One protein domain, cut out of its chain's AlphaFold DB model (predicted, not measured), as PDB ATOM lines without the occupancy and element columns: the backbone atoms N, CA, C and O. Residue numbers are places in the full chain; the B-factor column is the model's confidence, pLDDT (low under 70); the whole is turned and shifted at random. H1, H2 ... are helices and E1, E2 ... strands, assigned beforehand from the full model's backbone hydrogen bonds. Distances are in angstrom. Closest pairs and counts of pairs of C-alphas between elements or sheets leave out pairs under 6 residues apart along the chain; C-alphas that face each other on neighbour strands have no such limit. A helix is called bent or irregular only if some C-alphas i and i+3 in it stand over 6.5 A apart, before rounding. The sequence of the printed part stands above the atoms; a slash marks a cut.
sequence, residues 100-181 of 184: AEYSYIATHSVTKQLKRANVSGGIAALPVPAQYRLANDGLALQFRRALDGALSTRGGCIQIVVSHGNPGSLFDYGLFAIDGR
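Overview. This is residues 100 to 181 of the 184 residues of an uncharacterized protein of Gordonia amarae (UniProt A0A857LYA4). A three-stranded antiparallel sheet has one long helix, H3, running along it over one face; the short helix H1 stands up from that face near one end, H2 packs on H3, and the other face bears no named element. The printed part has 82 residues, with three named helices and three named strands in the order E1 H1 H2 H3 E2 E3. The class is mixed, in two layers, with H1 and H3 on one face of the sheet E1 E2 E3. It is compact, with a radius of gyration of the C-alphas of 13.3 A, and flat, spanning 39 by 31 by 14 A.

Arrangement. Edge strand E1, residues 102 to 105, is antiparallel to inner strand E2, residues 157 to 164; N 102 and O 162 are within hydrogen-bond range at 2.9 A. E2 forms an antiparallel hairpin with edge strand E3, residues 171 to 178; N 174 and O 161 are within range at 2.8 A. H1, residues 108 to 116, rises 68 degrees from the sheet, only just over E2, on which 3 of its C-alphas fall. H3, residues 130 to 151, is irregular, with C-alphas 131 and 134 7.5 A apart. It lies over E3 at a height over the sheet of 9.7 A, along the strands; its closest C-alphas to E3 are Ala 150 and Ala 177, 4.4 A. Residues 144 to 151 alone touch H1 at a steep tilt of 48 degrees, closest at Lys 115 and Leu 147, 6.4 A between C-alphas. H2, residues 119 to 124, is not on the sheet and forms a helical hairpin with H3, touching its residues 136 to 144 alone; the closest C-alphas, Ser 120 and Ala 140, are 4.5 A apart. Every O i to N i+4 pair is within hydrogen-bond range in H1 and H2, and 16 of 18 in H3.

Along the chain. E1 begins at C-alpha 102, (168.979, 160.056, 113.399). H3 is 32.1 A long, E2 23.6 A and E3 21.7 A, ending at C-alpha 178, (153.488, 154.592, 113.355).

Size, cuts and confidence. The C-alphas farthest apart, Ala 130 and Arg 181, are 41.0 A apart. The printed part has no cut and no long link. Residue 168 is under 70 in pLDDT.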
ATOM      1  N   ALA A 100     170.950 165.510 109.051       88.31
ATOM      2  CA  ALA A 100     171.480 165.970 110.338       88.31
ATOM      3  C   ALA A 100     170.773 165.318 111.545       88.31
ATOM      4  O   ALA A 100     170.975 165.727 112.688       88.31
ATOM      5  N   GLU A 101     169.913 164.330 111.294       92.88
ATOM      6  CA  GLU A 101     169.034 163.709 112.280       92.88
ATOM      7  C   GLU A 101     169.132 162.185 112.190       92.88
ATOM      8  O   GLU A 101     169.278 161.607 111.113       92.88
ATOM      9  N   TYR A 102     169.004 161.514 113.330       93.50
ATOM     10  CA  TYR A 102     168.979 160.056 113.399       93.50
ATOM     11  C   TYR A 102     167.553 159.578 113.630       93.50
ATOM     12  O   TYR A 102     166.855 160.109 114.493       93.50
ATOM     13  N   SER A 103     167.125 158.543 112.907       94.19
ATOM     14  CA  SER A 103     165.825 157.920 113.138       94.19
ATOM     15  C   SER A 103     165.924 156.420 113.363       94.19
ATOM     16  O   SER A 103     166.661 155.720 112.673       94.19
ATOM     17  N   TYR A 104     165.134 155.941 114.320       95.56
ATOM     18  CA  TYR A 104     165.025 154.541 114.693       95.56
ATOM     19  C   TYR A 104     163.550 154.157 114.735       95.56
ATOM     20  O   TYR A 104     162.780 154.728 115.509       95.56
ATOM     21  N   ILE A 105     163.153 153.180 113.922       96.25
ATOM     22  CA  ILE A 105     161.823 152.567 113.980       96.25
ATOM     23  C   ILE A 105     161.953 151.277 114.789       96.25
ATOM     24  O   ILE A 105     162.760 150.406 114.465       96.25
ATOM     25  N   ALA A 106     161.198 151.167 115.880       96.56
ATOM     26  CA  ALA A 106     161.125 149.942 116.665       96.56
ATOM     27  C   ALA A 106     160.234 148.913 115.954       96.56
ATOM     28  O   ALA A 106     159.281 149.283 115.281       96.56
ATOM     29  N   THR A 107     160.452 147.616 116.169       97.38
ATOM     30  CA  THR A 107     159.470 146.608 115.735       97.38
ATOM     31  C   THR A 107     158.229 146.633 116.634       97.38
ATOM     32  O   THR A 107     158.246 147.122 117.777       97.38
ATOM     33  N   HIS A 108     157.128 146.047 116.165       97.56
ATOM     34  CA  HIS A 108     155.903 145.928 116.963       97.56
ATOM     35  C   HIS A 108     156.111 145.147 118.281       97.56
ATOM     36  O   HIS A 108     155.489 145.442 119.309       97.56
ATOM     37  N   SER A 109     156.995 144.142 118.289       97.62
ATOM     38  CA  SER A 109     157.339 143.376 119.496       97.62
ATOM     39  C   SER A 109     158.078 144.229 120.528       97.62
ATOM     40  O   SER A 109     157.685 144.217 121.699       97.62
ATOM     41  N   VAL A 110     159.056 145.035 120.101       97.56
ATOM     42  CA  VAL A 110     159.768 145.991 120.968       97.56
ATOM     43  C   VAL A 110     158.805 147.050 121.506       97.56
ATOM     44  O   VAL A 110     158.777 147.294 122.709       97.56
ATOM     45  N   THR A 111     157.926 147.600 120.667       97.62
ATOM     46  CA  THR A 111     156.914 148.589 121.088       97.62
ATOM     47  C   THR A 111     156.007 148.042 122.205       97.62
ATOM     48  O   THR A 111     155.796 148.699 123.229       97.62
ATOM     49  N   LYS A 112     155.542 146.788 122.089       98.19
ATOM     50  CA  LYS A 112     154.800 146.105 123.170       98.19
ATOM     51  C   LYS A 112     155.642 145.883 124.426       98.19
ATOM     52  O   LYS A 112     155.113 146.008 125.531       98.19
ATOM     53  N   GLN A 113     156.921 145.540 124.284       98.12
ATOM     54  CA  GLN A 113     157.830 145.343 125.415       98.12
ATOM     55  C   GLN A 113     158.050 146.650 126.190       98.12
ATOM     56  O   GLN A 113     157.909 146.649 127.410       98.12
ATOM     57  N   LEU A 114     158.291 147.767 125.497       97.69
ATOM     58  CA  LEU A 114     158.451 149.100 126.093       97.69
ATOM     59  C   LEU A 114     157.201 149.532 126.879       97.69
ATOM     60  O   LEU A 114     157.316 150.039 127.997       97.69
ATOM     61  N   LYS A 115     155.998 149.272 126.340       97.50
ATOM     62  CA  LYS A 115     154.735 149.536 127.050       97.50
ATOM     63  C   LYS A 115     154.574 148.655 128.292       97.50
ATOM     64  O   LYS A 115     154.210 149.171 129.345       97.50
ATOM     65  N   ARG A 116     154.874 147.353 128.197       98.06
ATOM     66  CA  ARG A 116     154.804 146.406 129.331       98.06
ATOM     67  C   ARG A 116     155.810 146.722 130.438       98.06
ATOM     68  O   ARG A 116     155.470 146.592 131.605       98.06
ATOM     69  N   ALA A 117     157.012 147.162 130.075       98.06
ATOM     70  CA  ALA A 117     158.047 147.590 131.011       98.06
ATOM     71  C   ALA A 117     157.777 148.976 131.635       98.06
ATOM     72  O   ALA A 117     158.552 149.418 132.476       98.06
ATOM     73  N   ASN A 118     156.699 149.663 131.230       97.31
ATOM     74  CA  ASN A 118     156.340 151.009 131.681       97.31
ATOM     75  C   ASN A 118     157.505 152.015 131.570       97.31
ATOM     76  O   ASN A 118     157.761 152.792 132.491       97.31
ATOM     77  N   VAL A 119     158.209 152.025 130.431       96.75
ATOM     78  CA  VAL A 119     159.389 152.893 130.224       96.75
ATOM     79  C   VAL A 119     159.061 154.374 130.443       96.75
ATOM     80  O   VAL A 119     159.853 155.083 131.052       96.75
ATOM     81  N   SER A 120     157.860 154.829 130.071       96.00
ATOM     82  CA  SER A 120     157.381 156.182 130.390       96.00
ATOM     83  C   SER A 120     157.341 156.471 131.897       96.00
ATOM     84  O   SER A 120     157.739 157.550 132.322       96.00
ATOM     85  N   GLY A 121     156.896 155.514 132.720       96.19
ATOM     86  CA  GLY A 121     156.935 155.649 134.178       96.19
ATOM     87  C   GLY A 121     158.362 155.626 134.725       96.19
ATOM     88  O   GLY A 121     158.673 156.387 135.634       96.19
ATOM     89  N   GLY A 122     159.243 154.817 134.126       97.06
ATOM     90  CA  GLY A 122     160.673 154.806 134.437       97.06
ATOM     91  C   GLY A 122     161.349 156.155 134.180       97.06
ATOM     92  O   GLY A 122     162.072 156.632 135.048       97.06
ATOM     93  N   ILE A 123     161.058 156.803 133.043       94.44
ATOM     94  CA  ILE A 123     161.540 158.158 132.717       94.44
ATOM     95  C   ILE A 123     161.022 159.169 133.751       94.44
ATOM     96  O   ILE A 123     161.814 159.899 134.341       94.44
ATOM     97  N   ALA A 124     159.714 159.186 134.032       96.19
ATOM     98  CA  ALA A 124     159.125 160.093 135.025       96.19
ATOM     99  C   ALA A 124     159.756 159.937 136.426       96.19
ATOM    100  O   ALA A 124     159.951 160.922 137.133       96.19
ATOM    101  N   ALA A 125     160.125 158.711 136.807       97.19
ATOM    102  CA  ALA A 125     160.720 158.387 138.102       97.19
ATOM    103  C   ALA A 125     162.242 158.630 138.205       97.19
ATOM    104  O   ALA A 125     162.824 158.336 139.252       97.19
ATOM    105  N   LEU A 126     162.912 159.135 137.159       96.00
ATOM    106  CA  LEU A 126     164.356 159.374 137.211       96.00
ATOM    107  C   LEU A 126     164.723 160.420 138.291       96.00
ATOM    108  O   LEU A 126     164.079 161.472 138.378       96.00
ATOM    109  N   PRO A 127     165.788 160.189 139.085       95.38
ATOM    110  CA  PRO A 127     166.276 161.148 140.068       95.38
ATOM    111  C   PRO A 127     167.077 162.240 139.355       95.38
ATOM    112  O   PRO A 127     168.273 162.105 139.107       95.38
ATOM    113  N   VAL A 128     166.407 163.328 138.994       94.50
ATOM    114  CA  VAL A 128     167.014 164.432 138.239       94.50
ATOM    115  C   VAL A 128     166.604 165.785 138.836       94.50
ATOM    116  O   VAL A 128     165.539 165.883 139.446       94.50
ATOM    117  N   PRO A 129     167.432 166.841 138.698       95.38
ATOM    118  CA  PRO A 129     167.226 168.108 139.401       95.38
ATOM    119  C   PRO A 129     165.850 168.757 139.192       95.38
ATOM    120  O   PRO A 129     165.189 168.549 138.165       95.38
ATOM    121  N   ALA A 130     165.439 169.573 140.171       95.25
ATOM    122  CA  ALA A 130     164.129 170.224 140.228       95.25
ATOM    123  C   ALA A 130     163.823 171.041 138.961       95.25
ATOM    124  O   ALA A 130     162.756 170.891 138.366       95.25
ATOM    125  N   GLN A 131     164.803 171.813 138.483       92.38
ATOM    126  CA  GLN A 131     164.704 172.642 137.279       92.38
ATOM    127  C   GLN A 131     164.445 171.853 135.982       92.38
ATOM    128  O   GLN A 131     164.042 172.443 134.986       92.38
ATOM    129  N   TYR A 132     164.638 170.530 135.985       91.25
ATOM    130  CA  TYR A 132     164.404 169.668 134.823       91.25
ATOM    131  C   TYR A 132     163.146 168.787 134.944       91.25
ATOM    132  O   TYR A 132     162.887 168.009 134.023       91.25
ATOM    133  N   ARG A 133     162.365 168.855 136.042       93.50
ATOM    134  CA  ARG A 133     161.186 167.971 136.240       93.50
ATOM    135  C   ARG A 133     160.171 168.094 135.124       93.50
ATOM    136  O   ARG A 133     159.870 167.098 134.476       93.50
ATOM    137  N   LEU A 134     159.767 169.318 134.805       90.44
ATOM    138  CA  LEU A 134     158.771 169.564 133.768       90.44
ATOM    139  C   LEU A 134     159.184 169.002 132.391       90.44
ATOM    140  O   LEU A 134     158.355 168.423 131.694       90.44
ATOM    141  N   ALA A 135     160.466 169.110 132.022       89.44
ATOM    142  CA  ALA A 135     160.983 168.574 130.760       89.44
ATOM    143  C   ALA A 135     160.978 167.033 130.733       89.44
ATOM    144  O   ALA A 135     160.560 166.420 129.752       89.44
ATOM    145  N   ASN A 136     161.395 166.404 131.832       93.44
ATOM    146  CA  ASN A 136     161.419 164.951 131.983       93.44
ATOM    147  C   ASN A 136     160.012 164.335 132.001       93.44
ATOM    148  O   ASN A 136     159.767 163.315 131.358       93.44
ATOM    149  N   ASP A 137     159.077 164.977 132.698       94.75
ATOM    150  CA  ASP A 137     157.683 164.540 132.773       94.75
ATOM    151  C   ASP A 137     156.977 164.755 131.425       94.75
ATOM    152  O   ASP A 137     156.180 163.918 130.994       94.75
ATOM    153  N   GLY A 138     157.346 165.818 130.700       92.25
ATOM    154  CA  GLY A 138     156.978 166.039 129.301       92.25
ATOM    155  C   GLY A 138     157.451 164.908 128.381       92.25
ATOM    156  O   GLY A 138     156.635 164.342 127.650       92.25
ATOM    157  N   LEU A 139     158.726 164.515 128.462       92.31
ATOM    158  CA  LEU A 139     159.285 163.392 127.695       92.31
ATOM    159  C   LEU A 139     158.575 162.070 128.025       92.31
ATOM    160  O   LEU A 139     158.146 161.350 127.123       92.31
ATOM    161  N   ALA A 140     158.382 161.768 129.312       95.50
ATOM    162  CA  ALA A 140     157.638 160.594 129.770       95.50
ATOM    163  C   ALA A 140     156.203 160.556 129.210       95.50
ATOM    164  O   ALA A 140     155.724 159.507 128.761       95.50
ATOM    165  N   LEU A 141     155.521 161.704 129.204       94.81
ATOM    166  CA  LEU A 141     154.167 161.860 128.681       94.81
ATOM    167  C   LEU A 141     154.107 161.683 127.158       94.81
ATOM    168  O   LEU A 141     153.199 161.000 126.676       94.81
ATOM    169  N   GLN A 142     155.055 162.250 126.408       93.94
ATOM    170  CA  GLN A 142     155.171 162.047 124.959       93.94
ATOM    171  C   GLN A 142     155.426 160.573 124.628       93.94
ATOM    172  O   GLN A 142     154.707 159.996 123.811       93.94
ATOM    173  N   PHE A 143     156.365 159.925 125.326       95.81
ATOM    174  CA  PHE A 143     156.687 158.509 125.126       95.81
ATOM    175  C   PHE A 143     155.465 157.618 125.378       95.81
ATOM    176  O   PHE A 143     155.156 156.734 124.578       95.81
ATOM    177  N   ARG A 144     154.709 157.891 126.452       96.38
ATOM    178  CA  ARG A 144     153.451 157.189 126.746       96.38
ATOM    179  C   ARG A 144     152.451 157.316 125.593       96.38
ATOM    180  O   ARG A 144     151.911 156.301 125.167       96.38
ATOM    181  N   ARG A 145     152.239 158.527 125.063       94.81
ATOM    182  CA  ARG A 145     151.303 158.769 123.947       94.81
ATOM    183  C   ARG A 145     151.739 158.117 122.645       94.81
ATOM    184  O   ARG A 145     150.876 157.641 121.920       94.81
ATOM    185  N   ALA A 146     153.036 158.096 122.344       96.19
ATOM    186  CA  ALA A 146     153.555 157.438 121.148       96.19
ATOM    187  C   ALA A 146     153.333 155.920 121.223       96.19
ATOM    188  O   ALA A 146     152.847 155.328 120.262       96.19
ATOM    189  N   LEU A 147     153.586 155.305 122.387       97.31
ATOM    190  CA  LEU A 147     153.270 153.893 122.636       97.31
ATOM    191  C   LEU A 147     151.762 153.604 122.548       97.31
ATOM    192  O   LEU A 147     151.371 152.630 121.911       97.31
ATOM    193  N   ASP A 148     150.923 154.431 123.178       97.12
ATOM    194  CA  ASP A 148     149.462 154.253 123.177       97.12
ATOM    195  C   ASP A 148     148.856 154.462 121.785       97.12
ATOM    196  O   ASP A 148     147.971 153.712 121.375       97.12
ATOM    197  N   GLY A 149     149.393 155.417 121.024       96.00
ATOM    198  CA  GLY A 149     149.088 155.614 119.614       96.00
ATOM    199  C   GLY A 149     149.462 154.390 118.798       96.00
ATOM    200  O   GLY A 149     148.579 153.742 118.244       96.00
ATOM    201  N   ALA A 150     150.743 154.022 118.763       97.25
ATOM    202  CA  ALA A 150     151.240 152.889 117.986       97.25
ATOM    203  C   ALA A 150     150.413 151.614 118.237       97.25
ATOM    204  O   ALA A 150     149.886 151.004 117.307       97.25
ATOM    205  N   LEU A 151     150.213 151.264 119.510       97.06
ATOM    206  CA  LEU A 151     149.511 150.047 119.920       97.06
ATOM    207  C   LEU A 151     147.981 150.101 119.753       97.06
ATOM    208  O   LEU A 151     147.336 149.067 119.915       97.06
ATOM    209  N   SER A 152     147.403 151.249 119.377       96.81
ATOM    210  CA  SER A 152     146.002 151.335 118.928       96.81
ATOM    211  C   SER A 152     145.770 150.713 117.543       96.81
ATOM    212  O   SER A 152     144.632 150.401 117.197       96.81
ATOM    213  N   THR A 153     146.836 150.471 116.767       96.06
ATOM    214  CA  THR A 153     146.771 149.787 115.464       96.06
ATOM    215  C   THR A 153     147.389 148.393 115.536       96.06
ATOM    216  O   THR A 153     148.340 148.129 116.279       96.06
ATOM    217  N   ARG A 154     146.857 147.456 114.743       96.31
ATOM    218  CA  ARG A 154     147.408 146.098 114.663       96.31
ATOM    219  C   ARG A 154     148.776 146.152 113.982       96.31
ATOM    220  O   ARG A 154     148.851 146.491 112.812       96.31
ATOM    221  N   GLY A 155     149.825 145.764 114.704       97.25
ATOM    222  CA  GLY A 155     151.202 145.812 114.201       97.25
ATOM    223  C   GLY A 155     151.897 147.162 114.388       97.25
ATOM    224  O   GLY A 155     153.074 147.263 114.076       97.25
ATOM    225  N   GLY A 156     151.223 148.187 114.926       97.94
ATOM    226  CA  GLY A 156     151.811 149.521 115.050       97.94
ATOM    227  C   GLY A 156     153.044 149.572 115.947       97.94
ATOM    228  O   GLY A 156     153.190 148.803 116.909       97.94
ATOM    229  N   CYS A 157     153.935 150.497 115.615       98.06
ATOM    230  CA  CYS A 157     155.248 150.646 116.220       98.06
ATOM    231  C   CYS A 157     155.573 152.114 116.524       98.06
ATOM    232  O   CYS A 157     154.856 153.014 116.091       98.06
ATOM    233  N   ILE A 158     156.625 152.371 117.304       97.50
ATOM    234  CA  ILE A 158     157.113 153.742 117.515       97.50
ATOM    235  C   ILE A 158     158.323 154.051 116.640       97.50
ATOM    236  O   ILE A 158     159.201 153.209 116.449       97.50
ATOM    237  N   GLN A 159     158.389 155.297 116.188       97.12
ATOM    238  CA  GLN A 159     159.594 155.897 115.638       97.12
ATOM    239  C   GLN A 159     160.147 156.911 116.638       97.12
ATOM    240  O   GLN A 159     159.405 157.727 117.192       97.12
ATOM    241  N   ILE A 160     161.457 156.855 116.844       95.75
ATOM    242  CA  ILE A 160     162.228 157.837 117.596       95.75
ATOM    243  C   ILE A 160     163.053 158.630 116.584       95.75
ATOM    244  O   ILE A 160     163.697 158.045 115.710       95.75
ATOM    245  N   VAL A 161     163.029 159.952 116.694       95.19
ATOM    246  CA  VAL A 161     163.918 160.866 115.969       95.19
ATOM    247  C   VAL A 161     164.794 161.575 116.991       95.19
ATOM    248  O   VAL A 161     164.297 162.000 118.032       95.19
ATOM    249  N   VAL A 162     166.087 161.682 116.708       93.50
ATOM    250  CA  VAL A 162     167.064 162.407 117.522       93.50
ATOM    251  C   VAL A 162     167.714 163.461 116.639       93.50
ATOM    252  O   VAL A 162     168.363 163.122 115.647       93.50
ATOM    253  N   SER A 163     167.535 164.725 116.999       90.62
ATOM    254  CA  SER A 163     168.108 165.880 116.311       90.62
ATOM    255  C   SER A 163     169.077 166.633 117.227       90.62
ATOM    256  O   SER A 163     169.155 166.379 118.434       90.62
ATOM    257  N   HIS A 164     169.859 167.549 116.654       85.62
ATOM    258  CA  HIS A 164     170.710 168.442 117.437       85.62
ATOM    259  C   HIS A 164     169.868 169.316 118.372       85.62
ATOM    260  O   HIS A 164     168.906 169.943 117.931       85.62
ATOM    261  N   GLY A 165     170.249 169.362 119.650       78.00
ATOM    262  CA  GLY A 165     169.545 170.156 120.649       78.00
ATOM    263  C   GLY A 165     169.650 171.662 120.408       78.00
ATOM    264  O   GLY A 165     170.679 172.179 119.963       78.00
ATOM    265  N   ASN A 166     168.589 172.382 120.764       78.25
ATOM    266  CA  ASN A 166     168.626 173.838 120.917       78.25
ATOM    267  C   ASN A 166     169.594 174.267 122.048       78.25
ATOM    268  O   ASN A 166     169.879 173.463 122.935       78.25
ATOM    269  N   PRO A 167     170.086 175.524 122.093       72.94
ATOM    270  CA  PRO A 167     170.997 175.987 123.145       72.94
ATOM    271  C   PRO A 167     170.477 175.697 124.566       72.94
ATOM    272  O   PRO A 167     169.439 176.212 124.975       72.94
ATOM    273  N   GLY A 168     171.209 174.866 125.317       68.50
ATOM    274  CA  GLY A 168     170.793 174.343 126.630       68.50
ATOM    275  C   GLY A 168     170.321 172.878 126.624       68.50
ATOM    276  O   GLY A 168     170.157 172.295 127.694       68.50
ATOM    277  N   SER A 169     170.172 172.269 125.447       71.00
ATOM    278  CA  SER A 169     169.938 170.842 125.202       71.00
ATOM    279  C   SER A 169     171.102 170.259 124.390       71.00
ATOM    280  O   SER A 169     171.701 170.952 123.570       71.00
ATOM    281  N   LEU A 170     171.443 168.985 124.608       79.00
ATOM    282  CA  LEU A 170     172.395 168.268 123.741       79.00
ATOM    283  C   LEU A 170     171.691 167.660 122.520       79.00
ATOM    284  O   LEU A 170     172.241 167.669 121.419       79.00
ATOM    285  N   PHE A 171     170.471 167.159 122.719       87.00
ATOM    286  CA  PHE A 171     169.678 166.455 121.717       87.00
ATOM    287  C   PHE A 171     168.198 166.709 121.960       87.00
ATOM    288  O   PHE A 171     167.738 166.602 123.099       87.00
ATOM    289  N   ASP A 172     167.454 166.956 120.888       88.56
ATOM    290  CA  ASP A 172     165.999 167.029 120.942       88.56
ATOM    291  C   ASP A 172     165.404 165.714 120.400       88.56
ATOM    292  O   ASP A 172     165.937 165.094 119.476       88.56
ATOM    293  N   TYR A 173     164.328 165.241 121.037       90.56
ATOM    294  CA  TYR A 173     163.764 163.904 120.813       90.56
ATOM    295  C   TYR A 173     162.331 163.989 120.280       90.56
ATOM    296  O   TYR A 173     161.428 164.461 120.970       90.56
ATOM    297  N   GLY A 174     162.109 163.478 119.069       92.69
ATOM    298  CA  GLY A 174     160.785 163.268 118.484       92.69
ATOM    299  C   GLY A 174     160.285 161.844 118.734       92.69
ATOM    300  O   GLY A 174     161.023 160.881 118.534       92.69
ATOM    301  N   LEU A 175     159.028 161.700 119.160       95.25
ATOM    302  CA  LEU A 175     158.397 160.418 119.490       95.25
ATOM    303  C   LEU A 175     157.073 160.280 118.736       95.25
ATOM    304  O   LEU A 175     156.116 161.003 119.019       95.25
ATOM    305  N   PHE A 176     157.012 159.340 117.793       95.94
ATOM    306  CA  PHE A 176     155.900 159.219 116.849       95.94
ATOM    307  C   PHE A 176     155.249 157.837 116.897       95.94
ATOM    308  O   PHE A 176     155.923 156.813 117.030       95.94
ATOM    309  N   ALA A 177     153.922 157.822 116.769       97.44
ATOM    310  CA  ALA A 177     153.123 156.616 116.606       97.44
ATOM    311  C   ALA A 177     153.024 156.261 115.117       97.44
ATOM    312  O   ALA A 177     152.507 157.051 114.325       97.44
ATOM    313  N   ILE A 178     153.494 155.076 114.737       97.75
ATOM    314  CA  ILE A 178     153.488 154.592 113.355       97.75
ATOM    315  C   ILE A 178     152.401 153.527 113.196       97.75
ATOM    316  O   ILE A 178     152.266 152.626 114.030       97.75
ATOM    317  N   ASP A 179     151.604 153.652 112.135       97.50
ATOM    318  CA  ASP A 179     150.574 152.671 111.787       97.50
ATOM    319  C   ASP A 179     151.214 151.335 111.385       97.50
ATOM    320  O   ASP A 179     152.202 151.302 110.648       97.50
ATOM    321  N   GLY A 180     150.630 150.227 111.844       97.06
ATOM    322  CA  GLY A 180     151.179 148.886 111.640       97.06
ATOM    323  C   GLY A 180     151.386 148.453 110.191       97.06
ATOM    324  O   GLY A 180     152.152 147.526 109.959       97.06
ATOM    325  N   ARG A 181     150.786 149.125 109.199       96.62
ATOM    326  CA  ARG A 181     151.076 148.873 107.774       96.62
ATOM    327  C   ARG A 181     152.463 149.347 107.315       96.62
ATOM    328  O   ARG A 181     152.826 149.091 106.171       96.62
TER     329      ARG A 181